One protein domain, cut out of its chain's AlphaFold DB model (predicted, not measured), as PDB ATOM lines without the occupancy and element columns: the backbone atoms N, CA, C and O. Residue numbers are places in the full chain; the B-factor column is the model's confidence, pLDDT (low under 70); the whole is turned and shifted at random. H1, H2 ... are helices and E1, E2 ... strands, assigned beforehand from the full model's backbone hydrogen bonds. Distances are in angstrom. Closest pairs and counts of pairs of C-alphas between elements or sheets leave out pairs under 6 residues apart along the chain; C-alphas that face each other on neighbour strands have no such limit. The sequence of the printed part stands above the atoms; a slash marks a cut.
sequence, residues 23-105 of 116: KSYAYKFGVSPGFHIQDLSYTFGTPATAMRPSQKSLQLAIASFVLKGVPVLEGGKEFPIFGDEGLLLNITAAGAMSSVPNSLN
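Overview. This is residues 23 to 105 of the 116 residues of an uncharacterized protein of Gibberella nygamai (UniProt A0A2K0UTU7). A small sheet of three strands has the long helix H2 over one face; residues 53 to 61 of H2 come near the sheet, and the helix slopes away from it toward its last residue. The short helix H1 packs on the near part of H2, and the long unnamed stretch of residues 69 to 86 leads back from the far end of H2 to the sheet. The printed part has 83 residues, with two named helices and three named strands along it as E1, H1, H2, E2, E3. The sheet runs E1, E2, E3 and is mixed; the class is mixed, helices and strands, with under half of the residues, 38, in named elements. The whole is compact, with a radius of gyration of the C-alphas of 12.3 A and spans of 37 by 32 by 19 A.

Arrangement. E1, residues 27 to 29, is an edge strand, and the C-alphas of Phe 29 and Asp 39 are its closest to H1, residues 39 to 44, at 6.8 A. H1 is not on the sheet. It touches H2, residues 53 to 68, which meets it with residues 54 to 59 alone; the closest C-alphas are those of Tyr 42 and Gln 55, 4.4 A, and the two run the same way at a steep tilt of 57 degrees. In H1 and H2 every O i to N i+4 pair is within hydrogen-bond range. E1 is parallel to E2, residues 87 to 92, at 29 degrees, with N 28 and O 89 at 2.8 A. E2 and E3, residues 95 to 101, form a hairpin, antiparallel at 147 degrees, with N 97 and O 90 at 2.9 A. H2 is on the sheet at a height of 11.6 A, making two layers, a helix on one face of a sheet. It lies over E2 and E3, and only just not over E1, on which 2 of its C-alphas fall. It runs along the strands, at 4 degrees to E2 on the local plane, but rises 40.0 degrees out of that plane, only just short of standing up from the sheet. The closest C-alphas of H2 and E3 are those of Ser 54 and Gly 95, 4.0 A. E1, H1, H2 and E2 form a strand-helix-strand unit, two parallel neighbour strands with helices between, and its crossover is left-handed. H1 is apart from E2 and E3.

Along the chain. E1 begins at C-alpha 27, (-29.223, -17.685, 33.610). H2 spans 22.0 A, from C-alpha 53 at (-33.505, -18.937, 47.977). E2 spans 15.3 A and E3 17.5 A, ending at C-alpha 101, (-26.348, -8.220, 30.468).

Size, cuts and confidence. The two C-alphas farthest apart are those of Pro 47 and Asp 84, 37.8 A. The printed part has no cut. The link from H2 to E2 is long, with 18 residues. The mean pLDDT of the printed part is 93.3, and no printed residue is under 70.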
ATOM      1  N   LYS A  23     -35.988 -17.694  21.283       88.44
ATOM      2  CA  LYS A  23     -36.643 -18.920  21.775       88.44
ATOM      3  C   LYS A  23     -35.927 -19.569  22.954       88.44
ATOM      4  O   LYS A  23     -36.109 -20.758  23.207       88.44
ATOM      5  N   SER A  24     -35.063 -18.825  23.638       92.38
ATOM      6  CA  SER A  24     -34.217 -19.360  24.703       92.38
ATOM      7  C   SER A  24     -34.290 -18.533  25.977       92.38
ATOM      8  O   SER A  24     -34.485 -17.319  25.949       92.38
ATOM      9  N   TYR A  25     -34.104 -19.219  27.099       94.38
ATOM     10  CA  TYR A  25     -33.954 -18.635  28.423       94.38
ATOM     11  C   TYR A  25     -32.544 -18.936  28.908       94.38
ATOM     12  O   TYR A  25     -32.031 -20.033  28.688       94.38
ATOM     13  N   ALA A  26     -31.920 -17.979  29.584       94.94
ATOM     14  CA  ALA A  26     -30.569 -18.155  30.083       94.94
ATOM     15  C   ALA A  26     -30.413 -17.543  31.473       94.94
ATOM     16  O   ALA A  26     -31.005 -16.512  31.802       94.94
ATOM     17  N   TYR A  27     -29.589 -18.186  32.295       95.38
ATOM     18  CA  TYR A  27     -29.223 -17.685  33.610       95.38
ATOM     19  C   TYR A  27     -27.716 -17.730  33.812       95.38
ATOM     20  O   TYR A  27     -27.001 -18.533  33.218       95.38
ATOM     21  N   LYS A  28     -27.251 -16.881  34.723       94.38
ATOM     22  CA  LYS A  28     -25.941 -16.981  35.346       94.38
ATOM     23  C   LYS A  28     -26.115 -17.546  36.748       94.38
ATOM     24  O   LYS A  28     -26.839 -16.975  37.567       94.38
ATOM     25  N   PHE A  29     -25.414 -18.635  37.051       95.44
ATOM     26  CA  PHE A  29     -25.279 -19.098  38.427       95.44
ATOM     27  C   PHE A  29     -24.270 -18.209  39.168       95.44
ATOM     28  O   PHE A  29     -23.060 -18.311  38.985       95.44
ATOM     29  N   GLY A  30     -24.784 -17.276  39.963       94.38
ATOM     30  CA  GLY A  30     -24.035 -16.229  40.656       94.38
ATOM     31  C   GLY A  30     -23.812 -16.488  42.147       94.38
ATOM     32  O   GLY A  30     -23.535 -15.547  42.890       94.38
ATOM     33  N   VAL A  31     -23.958 -17.728  42.623       95.75
ATOM     34  CA  VAL A  31     -23.622 -18.074  44.011       95.75
ATOM     35  C   VAL A  31     -22.111 -18.271  44.128       95.75
ATOM     36  O   VAL A  31     -21.564 -19.223  43.582       95.75
ATOM     37  N   SER A  32     -21.434 -17.377  44.855       94.69
ATOM     38  CA  SER A  32     -19.985 -17.463  45.095       94.69
ATOM     39  C   SER A  32     -19.596 -18.797  45.761       94.69
ATOM     40  O   SER A  32     -20.337 -19.270  46.630       94.69
ATOM     41  N   PRO A  33     -18.461 -19.424  45.389       94.00
ATOM     42  CA  PRO A  33     -17.456 -18.965  44.415       94.00
ATOM     43  C   PRO A  33     -17.808 -19.211  42.937       94.00
ATOM     44  O   PRO A  33     -17.099 -18.714  42.065       94.00
ATOM     45  N   GLY A  34     -18.895 -19.929  42.639       90.50
ATOM     46  CA  GLY A  34     -19.367 -20.172  41.273       90.50
ATOM     47  C   GLY A  34     -18.510 -21.184  40.518       90.50
ATOM     48  O   GLY A  34     -18.208 -20.987  39.342       90.50
ATOM     49  N   PHE A  35     -18.062 -22.243  41.197       92.94
ATOM     50  CA  PHE A  35     -17.292 -23.294  40.540       92.94
ATOM     51  C   PHE A  35     -18.163 -24.115  39.591       92.94
ATOM     52  O   PHE A  35     -19.368 -24.271  39.794       92.94
ATOM     53  N   HIS A  36     -17.523 -24.675  38.560       93.38
ATOM     54  CA  HIS A  36     -18.154 -25.685  37.718       93.38
ATOM     55  C   HIS A  36     -18.744 -26.787  38.611       93.38
ATOM     56  O   HIS A  36     -18.161 -27.076  39.653       93.38
ATOM     57  N   ILE A  37     -19.901 -27.334  38.226       95.06
ATOM     58  CA  ILE A  37     -20.735 -28.310  38.957       95.06
ATOM     59  C   ILE A  37     -21.363 -27.850  40.285       95.06
ATOM     60  O   ILE A  37     -22.150 -28.597  40.870       95.06
ATOM     61  N   GLN A  38     -21.066 -26.647  40.787       95.81
ATOM     62  CA  GLN A  38     -21.607 -26.185  42.073       95.81
ATOM     63  C   GLN A  38     -23.140 -26.060  42.049       95.81
ATOM     64  O   GLN A  38     -23.808 -26.357  43.044       95.81
ATOM     65  N   ASP A  39     -23.697 -25.650  40.912       96.56
ATOM     66  CA  ASP A  39     -25.128 -25.465  40.692       96.56
ATOM     67  C   ASP A  39     -25.926 -26.772  40.780       96.56
ATOM     68  O   ASP A  39     -27.085 -26.732  41.184       96.56
ATOM     69  N   LEU A  40     -25.310 -27.938  40.541       97.00
ATOM     70  CA  LEU A  40     -25.988 -29.239  40.622       97.00
ATOM     71  C   LEU A  40     -26.640 -29.481  41.988       97.00
ATOM     72  O   LEU A  40     -27.756 -29.993  42.059       97.00
ATOM     73  N   SER A  41     -25.978 -29.071  43.073       96.69
ATOM     74  CA  SER A  41     -26.529 -29.210  44.427       96.69
ATOM     75  C   SER A  41     -27.815 -28.395  44.626       96.69
ATOM     76  O   SER A  41     -28.737 -28.852  45.300       96.69
ATOM     77  N   TYR A  42     -27.917 -27.235  43.971       97.31
ATOM     78  CA  TYR A  42     -29.093 -26.364  43.976       97.31
ATOM     79  C   TYR A  42     -30.167 -26.864  43.004       97.31
ATOM     80  O   TYR A  42     -31.349 -26.753  43.304       97.31
ATOM     81  N   THR A  43     -29.771 -27.432  41.865       97.19
ATOM     82  CA  THR A  43     -30.684 -28.013  40.874       97.19
ATOM     83  C   THR A  43     -31.390 -29.244  41.434       97.19
ATOM     84  O   THR A  43     -32.617 -29.289  41.489       97.19
ATOM     85  N   PHE A  44     -30.633 -30.235  41.908       96.06
ATOM     86  CA  PHE A  44     -31.191 -31.513  42.362       96.06
ATOM     87  C   PHE A  44     -31.650 -31.498  43.820       96.06
ATOM     88  O   PHE A  44     -32.422 -32.360  44.226       96.06
ATOM     89  N   GLY A  45     -31.237 -30.486  44.585       93.62
ATOM     90  CA  GLY A  45     -31.568 -30.350  45.994       93.62
ATOM     91  C   GLY A  45     -30.755 -31.308  46.858       93.62
ATOM     92  O   GLY A  45     -30.882 -32.526  46.780       93.62
ATOM     93  N   THR A  46     -29.929 -30.750  47.735       94.50
ATOM     94  CA  THR A  46     -29.156 -31.513  48.723       94.50
ATOM     95  C   THR A  46     -29.375 -30.928  50.116       94.50
ATOM     96  O   THR A  46     -29.763 -29.762  50.227       94.50
ATOM     97  N   PRO A  47     -29.076 -31.663  51.204       93.88
ATOM     98  CA  PRO A  47     -29.141 -31.096  52.552       93.88
ATOM     99  C   PRO A  47     -28.315 -29.808  52.723       93.88
ATOM    100  O   PRO A  47     -28.730 -28.903  53.439       93.88
ATOM    101  N   ALA A  48     -27.181 -29.675  52.022       90.00
ATOM    102  CA  ALA A  48     -26.304 -28.499  52.103       90.00
ATOM    103  C   ALA A  48     -26.909 -27.217  51.484       90.00
ATOM    104  O   ALA A  48     -26.535 -26.089  51.838       90.00
ATOM    105  N   THR A  49     -27.838 -27.380  50.543       92.94
ATOM    106  CA  THR A  49     -28.502 -26.288  49.818       92.94
ATOM    107  C   THR A  49     -29.975 -26.140  50.170       92.94
ATOM    108  O   THR A  49     -30.625 -25.207  49.692       92.94
ATOM    109  N   ALA A  50     -30.488 -27.024  51.029       91.19
ATOM    110  CA  ALA A  50     -31.877 -27.061  51.436       91.19
ATOM    111  C   ALA A  50     -32.359 -25.680  51.892       91.19
ATOM    112  O   ALA A  50     -31.667 -24.955  52.606       91.19
ATOM    113  N   MET A  51     -33.560 -25.318  51.440       90.75
ATOM    114  CA  MET A  51     -34.237 -24.056  51.758       90.75
ATOM    115  C   MET A  51     -33.505 -22.774  51.319       90.75
ATOM    116  O   MET A  51     -33.991 -21.678  51.598       90.75
ATOM    117  N   ARG A  52     -32.379 -22.859  50.596       95.88
ATOM    118  CA  ARG A  52     -31.722 -21.659  50.067       95.88
ATOM    119  C   ARG A  52     -32.607 -20.995  49.002       95.88
ATOM    120  O   ARG A  52     -33.102 -21.694  48.111       95.88
ATOM    121  N   PRO A  53     -32.743 -19.656  49.001       96.75
ATOM    122  CA  PRO A  53     -33.505 -18.937  47.977       96.75
ATOM    123  C   PRO A  53     -33.043 -19.225  46.541       96.75
ATOM    124  O   PRO A  53     -33.864 -19.311  45.629       96.75
ATOM    125  N   SER A  54     -31.737 -19.437  46.337       96.75
ATOM    126  CA  SER A  54     -31.149 -19.859  45.053       96.75
ATOM    127  C   SER A  54     -31.680 -21.209  44.590       96.75
ATOM    128  O   SER A  54     -32.074 -21.333  43.435       96.75
ATOM    129  N   GLN A  55     -31.717 -22.203  45.486       97.38
ATOM    130  CA  GLN A  55     -32.245 -23.532  45.177       97.38
ATOM    131  C   GLN A  55     -33.720 -23.426  44.789       97.38
ATOM    132  O   GLN A  55     -34.108 -23.910  43.732       97.38
ATOM    133  N   LYS A  56     -34.524 -22.730  45.601       96.62
ATOM    134  CA  LYS A  56     -35.950 -22.532  45.317       96.62
ATOM    135  C   LYS A  56     -36.168 -21.866  43.956       96.62
ATOM    136  O   LYS A  56     -36.989 -22.336  43.177       96.62
ATOM    137  N   SER A  57     -35.415 -20.804  43.666       96.50
ATOM    138  CA  SER A  57     -35.517 -20.068  42.400       96.50
ATOM    139  C   SER A  57     -35.165 -20.949  41.198       96.50
ATOM    140  O   SER A  57     -35.901 -20.965  40.215       96.50
ATOM    141  N   LEU A  58     -34.066 -21.703  41.288       97.00
ATOM    142  CA  LEU A  58     -33.587 -22.560  40.204       97.00
ATOM    143  C   LEU A  58     -34.539 -23.736  39.949       97.00
ATOM    144  O   LEU A  58     -34.918 -23.987  38.807       97.00
ATOM    145  N   GLN A  59     -34.982 -24.409  41.011       97.44
ATOM    146  CA  GLN A  59     -35.912 -25.534  40.914       97.44
ATOM    147  C   GLN A  59     -37.280 -25.103  40.388       97.44
ATOM    148  O   GLN A  59     -37.842 -25.797  39.544       97.44
ATOM    149  N   LEU A  60     -37.800 -23.953  40.832       96.88
ATOM    150  CA  LEU A  60     -39.064 -23.417  40.328       96.88
ATOM    151  C   LEU A  60     -38.985 -23.116  38.827       96.88
ATOM    152  O   LEU A  60     -39.858 -23.560  38.084       96.88
ATOM    153  N   ALA A  61     -37.931 -22.420  38.388       97.06
ATOM    154  CA  ALA A  61     -37.746 -22.069  36.984       97.06
ATOM    155  C   ALA A  61     -37.642 -23.317  36.090       97.06
ATOM    156  O   ALA A  61     -38.323 -23.404  35.069       97.06
ATOM    157  N   ILE A  62     -36.837 -24.309  36.491       97.69
ATOM    158  CA  ILE A  62     -36.678 -25.560  35.737       97.69
ATOM    159  C   ILE A  62     -37.992 -26.351  35.717       97.69
ATOM    160  O   ILE A  62     -38.440 -26.769  34.652       97.69
ATOM    161  N   ALA A  63     -38.644 -26.534  36.869       97.62
ATOM    162  CA  ALA A  63     -39.875 -27.313  36.958       97.62
ATOM    163  C   ALA A  63     -41.011 -26.690  36.137       97.62
ATOM    164  O   ALA A  63     -41.723 -27.401  35.428       97.62
ATOM    165  N   SER A  64     -41.183 -25.367  36.180       97.25
ATOM    166  CA  SER A  64     -42.232 -24.715  35.395       97.25
ATOM    167  C   SER A  64     -41.935 -24.742  33.895       97.25
ATOM    168  O   SER A  64     -42.868 -24.908  33.112       97.25
ATOM    169  N   PHE A  65     -40.661 -24.648  33.493       97.12
ATOM    170  CA  PHE A  65     -40.264 -24.841  32.099       97.12
ATOM    171  C   PHE A  65     -40.608 -26.253  31.615       97.12
ATOM    172  O   PHE A  65     -41.212 -26.398  30.560       97.12
ATOM    173  N   VAL A  66     -40.323 -27.290  32.408       97.81
ATOM    174  CA  VAL A  66     -40.704 -28.673  32.072       97.81
ATOM    175  C   VAL A  66     -42.223 -28.824  31.945       97.81
ATOM    176  O   VAL A  66     -42.703 -29.484  31.029       97.81
ATOM    177  N   LEU A  67     -42.993 -28.206  32.844       97.56
ATOM    178  CA  LEU A  67     -44.452 -28.345  32.865       97.56
ATOM    179  C   LEU A  67     -45.170 -27.544  31.771       97.56
ATOM    180  O   LEU A  67     -46.239 -27.956  31.328       97.56
ATOM    181  N   LYS A  68     -44.648 -26.372  31.395       96.00
ATOM    182  CA  LYS A  68     -45.382 -25.381  30.583       96.00
ATOM    183  C   LYS A  68     -44.600 -24.833  29.390       96.00
ATOM    184  O   LYS A  68     -45.148 -24.044  28.630       96.00
ATOM    185  N   GLY A  69     -43.323 -25.175  29.256       94.25
ATOM    186  CA  GLY A  69     -42.410 -24.574  28.280       94.25
ATOM    187  C   GLY A  69     -41.948 -23.155  28.629       94.25
ATOM    188  O   GLY A  69     -41.147 -22.590  27.893       94.25
ATOM    189  N   VAL A  70     -42.415 -22.579  29.746       94.38
ATOM    190  CA  VAL A  70     -42.081 -21.213  30.182       94.38
ATOM    191  C   VAL A  70     -41.586 -21.238  31.636       94.38
ATOM    192  O   VAL A  70     -42.322 -21.680  32.531       94.38
ATOM    193  N   PRO A  71     -40.347 -20.791  31.916       96.31
ATOM    194  CA  PRO A  71     -39.846 -20.691  33.273       96.31
ATOM    195  C   PRO A  71     -40.517 -19.517  33.998       96.31
ATOM    196  O   PRO A  71     -40.761 -18.462  33.415       96.31
ATOM    197  N   VAL A  72     -40.790 -19.682  35.290       96.12
ATOM    198  CA  VAL A  72     -41.327 -18.622  36.150       96.12
ATOM    199  C   VAL A  72     -40.498 -18.501  37.416       96.12
ATOM    200  O   VAL A  72     -39.824 -19.440  37.842       96.12
ATOM    201  N   LEU A  73     -40.568 -17.329  38.029       94.62
ATOM    202  CA  LEU A  73     -39.933 -17.021  39.297       94.62
ATOM    203  C   LEU A  73     -40.978 -16.905  40.403       94.62
ATOM    204  O   LEU A  73     -42.192 -16.919  40.179       94.62
ATOM    205  N   GLU A  74     -40.491 -16.801  41.635       92.50
ATOM    206  CA  GLU A  74     -41.355 -16.645  42.796       92.50
ATOM    207  C   GLU A  74     -42.262 -15.409  42.659       92.50
ATOM    208  O   GLU A  74     -41.863 -14.365  42.136       92.50
ATOM    209  N   GLY A  75     -43.514 -15.548  43.102       90.12
ATOM    210  CA  GLY A  75     -44.547 -14.528  42.916       90.12
ATOM    211  C   GLY A  75     -45.125 -14.463  41.498       90.12
ATOM    212  O   GLY A  75     -45.810 -13.498  41.183       90.12
ATOM    213  N   GLY A  76     -44.847 -15.455  40.642       86.75
ATOM    214  CA  GLY A  76     -45.377 -15.513  39.276       86.75
ATOM    215  C   GLY A  76     -44.690 -14.553  38.306       86.75
ATOM    216  O   GLY A  76     -45.208 -14.313  37.221       86.75
ATOM    217  N   LYS A  77     -43.535 -13.996  38.690       90.19
ATOM    218  CA  LYS A  77     -42.741 -13.136  37.811       90.19
ATOM    219  C   LYS A  77     -42.209 -13.947  36.633       90.19
ATOM    220  O   LYS A  77     -41.784 -15.092  36.803       90.19
ATOM    221  N   GLU A  78     -42.206 -13.337  35.458       85.75
ATOM    222  CA  GLU A  78     -41.702 -13.976  34.249       85.75
ATOM    223  C   GLU A  78     -40.178 -14.101  34.286       85.75
ATOM    224  O   GLU A  78     -39.461 -13.222  34.775       85.75
ATOM    225  N   PHE A  79     -39.682 -15.220  33.767       93.19
ATOM    226  CA  PHE A  79     -38.269 -15.386  33.477       93.19
ATOM    227  C   PHE A  79     -37.976 -14.703  32.130       93.19
ATOM    228  O   PHE A  79     -38.640 -15.027  31.142       93.19
ATOM    229  N   PRO A  80     -36.999 -13.782  32.050       91.31
ATOM    230  CA  PRO A  80     -36.735 -13.038  30.823       91.31
ATOM    231  C   PRO A  80     -36.251 -13.961  29.703       91.31
ATOM    232  O   PRO A  80     -35.363 -14.796  29.903       91.31
ATOM    233  N   ILE A  81     -36.816 -13.784  28.511       92.19
ATOM    234  CA  ILE A  81     -36.265 -14.373  27.289       92.19
ATOM    235  C   ILE A  81     -34.860 -13.796  27.090       92.19
ATOM    236  O   ILE A  81     -34.656 -12.594  27.248       92.19
ATOM    237  N   PHE A  82     -33.895 -14.651  26.754       91.75
ATOM    238  CA  PHE A  82     -32.519 -14.221  26.525       91.75
ATOM    239  C   PHE A  82     -32.442 -13.277  25.319       91.75
ATOM    240  O   PHE A  82     -31.995 -12.141  25.465       91.75
ATOM    241  N   GLY A  83     -32.942 -13.745  24.167       85.38
ATOM    242  CA  GLY A  83     -33.182 -12.954  22.958       85.38
ATOM    243  C   GLY A  83     -32.019 -12.063  22.515       85.38
ATOM    244  O   GLY A  83     -30.857 -12.304  22.841       85.38
ATOM    245  N   ASP A  84     -32.357 -11.018  21.762       84.19
ATOM    246  CA  ASP A  84     -31.381 -10.045  21.255       84.19
ATOM    247  C   ASP A  84     -30.876  -9.094  22.352       84.19
ATOM    248  O   ASP A  84     -29.768  -8.568  22.256       84.19
ATOM    249  N   GLU A  85     -31.656  -8.902  23.425       84.06
ATOM    250  CA  GLU A  85     -31.239  -8.104  24.585       84.06
ATOM    251  C   GLU A  85     -30.114  -8.785  25.384       84.06
ATOM    252  O   GLU A  85     -29.401  -8.129  26.148       84.06
ATOM    253  N   GLY A  86     -29.930 -10.099  25.206       88.06
ATOM    254  CA  GLY A  86     -28.868 -10.874  25.838       88.06
ATOM    255  C   GLY A  86     -28.949 -10.854  27.363       88.06
ATOM    256  O   GLY A  86     -27.916 -10.832  28.037       88.06
ATOM    257  N   LEU A  87     -30.160 -10.808  27.920       90.88
ATOM    258  CA  LEU A  87     -30.375 -10.693  29.357       90.88
ATOM    259  C   LEU A  87     -30.320 -12.062  30.032       90.88
ATOM    260  O   LEU A  87     -31.101 -12.964  29.742       90.88
ATOM    261  N   LEU A  88     -29.401 -12.202  30.983       93.06
ATOM    262  CA  LEU A  88     -29.263 -13.388  31.818       93.06
ATOM    263  C   LEU A  88     -29.989 -13.160  33.136       93.06
ATOM    264  O   LEU A  88     -29.713 -12.180  33.831       93.06
ATOM    265  N   LEU A  89     -30.838 -14.094  33.558       95.38
ATOM    266  CA  LEU A  89     -31.298 -14.083  34.942       95.38
ATOM    267  C   LEU A  89     -30.121 -14.380  35.880       95.38
ATOM    268  O   LEU A  89     -29.393 -15.349  35.680       95.38
ATOM    269  N   ASN A  90     -29.930 -13.587  36.930       95.38
ATOM    270  CA  ASN A  90     -28.858 -13.834  37.891       95.38
ATOM    271  C   ASN A  90     -29.386 -14.609  39.109       95.38
ATOM    272  O   ASN A  90     -30.141 -14.066  39.915       95.38
ATOM    273  N   ILE A  91     -28.972 -15.869  39.265       96.06
ATOM    274  CA  ILE A  91     -29.312 -16.692  40.434       96.06
ATOM    275  C   ILE A  91     -28.226 -16.512  41.495       96.06
ATOM    276  O   ILE A  91     -27.134 -17.062  41.380       96.06
ATOM    277  N   THR A  92     -28.518 -15.742  42.538       96.00
ATOM    278  CA  THR A  92     -27.569 -15.416  43.614       96.00
ATOM    279  C   THR A  92     -27.897 -16.160  44.906       96.00
ATOM    280  O   THR A  92     -28.913 -16.847  45.009       96.00
ATOM    281  N   ALA A  93     -27.072 -15.998  45.946       95.69
ATOM    282  CA  ALA A  93     -27.373 -16.556  47.268       95.69
ATOM    283  C   ALA A  93     -28.746 -16.099  47.806       95.69
ATOM    284  O   ALA A  93     -29.430 -16.888  48.457       95.69
ATOM    285  N   ALA A  94     -29.167 -14.874  47.466       95.50
ATOM    286  CA  ALA A  94     -30.456 -14.289  47.834       95.50
ATOM    287  C   ALA A  94     -31.632 -14.749  46.945       95.50
ATOM    288  O   ALA A  94     -32.769 -14.378  47.210       95.50
ATOM    289  N   GLY A  95     -31.382 -15.582  45.929       95.25
ATOM    290  CA  GLY A  95     -32.382 -16.040  44.962       95.25
ATOM    291  C   GLY A  95     -32.214 -15.381  43.597       95.25
ATOM    292  O   GLY A  95     -31.138 -14.866  43.272       95.25
ATOM    293  N   ALA A  96     -33.268 -15.437  42.785       95.38
ATOM    294  CA  ALA A  96     -33.319 -14.756  41.498       95.38
ATOM    295  C   ALA A  96     -33.314 -13.230  41.686       95.38
ATOM    296  O   ALA A  96     -34.213 -12.663  42.307       95.38
ATOM    297  N   MET A  97     -32.291 -12.577  41.141       92.44
ATOM    298  CA  MET A  97     -32.125 -11.123  41.133       92.44
ATOM    299  C   MET A  97     -32.421 -10.562  39.740       92.44
ATOM    300  O   MET A  97     -32.621 -11.322  38.791       92.44
ATOM    301  N   SER A  98     -32.417  -9.231  39.615       85.12
ATOM    302  CA  SER A  98     -32.543  -8.542  38.327       85.12
ATOM    303  C   SER A  98     -31.611  -9.137  37.273       85.12
ATOM    304  O   SER A  98     -30.484  -9.549  37.580       85.12
ATOM    305  N   SER A  99     -32.094  -9.180  36.033       86.00
ATOM    306  CA  SER A  99     -31.303  -9.657  34.909       86.00
ATOM    307  C   SER A  99     -30.040  -8.819  34.732       86.00
ATOM    308  O   SER A  99     -30.005  -7.618  35.009       86.00
ATOM    309  N   VAL A 100     -28.976  -9.482  34.297       85.12
ATOM    310  CA  VAL A 100     -27.689  -8.865  33.993       85.12
ATOM    311  C   VAL A 100     -27.394  -9.043  32.509       85.12
ATOM    312  O   VAL A 100     -27.685 -10.112  31.965       85.12
ATOM    313  N   PRO A 101     -26.796  -8.045  31.839       87.75
ATOM    314  CA  PRO A 101     -26.348  -8.220  30.468       87.75
ATOM    315  C   PRO A 101     -25.359  -9.377  30.356       87.75
ATOM    316  O   PRO A 101     -24.491  -9.570  31.221       87.75
ATOM    317  N   ASN A 102     -25.454 -10.127  29.263       85.81
ATOM    318  CA  ASN A 102     -24.428 -11.076  28.889       85.81
ATOM    319  C   ASN A 102     -23.083 -10.346  28.728       85.81
ATOM    320  O   ASN A 102     -22.958  -9.403  27.951       85.81
ATOM    321  N   SER A 103     -22.070 -10.787  29.473       86.50
ATOM    322  CA  SER A 103     -20.742 -10.149  29.518       86.50
ATOM    323  C   SER A 103     -19.672 -10.937  28.759       86.50
ATOM    324  O   SER A 103     -18.477 -10.674  28.909       86.50
ATOM    325  N   LEU A 104     -20.087 -11.915  27.948       89.12
ATOM    326  CA  LEU A 104     -19.172 -12.710  27.140       89.12
ATOM    327  C   LEU A 104     -18.501 -11.882  26.046       89.12
ATOM    328  O   LEU A 104     -19.113 -11.048  25.381       89.12
ATOM    329  N   ASN A 105     -17.216 -12.155  25.830       88.75
ATOM    330  CA  ASN A 105     -16.454 -11.511  24.772       88.75
ATOM    331  C   ASN A 105     -16.766 -12.186  23.430       88.75
ATOM    332  O   ASN A 105     -16.176 -13.213  23.084       88.75
TER     333      ASN A 105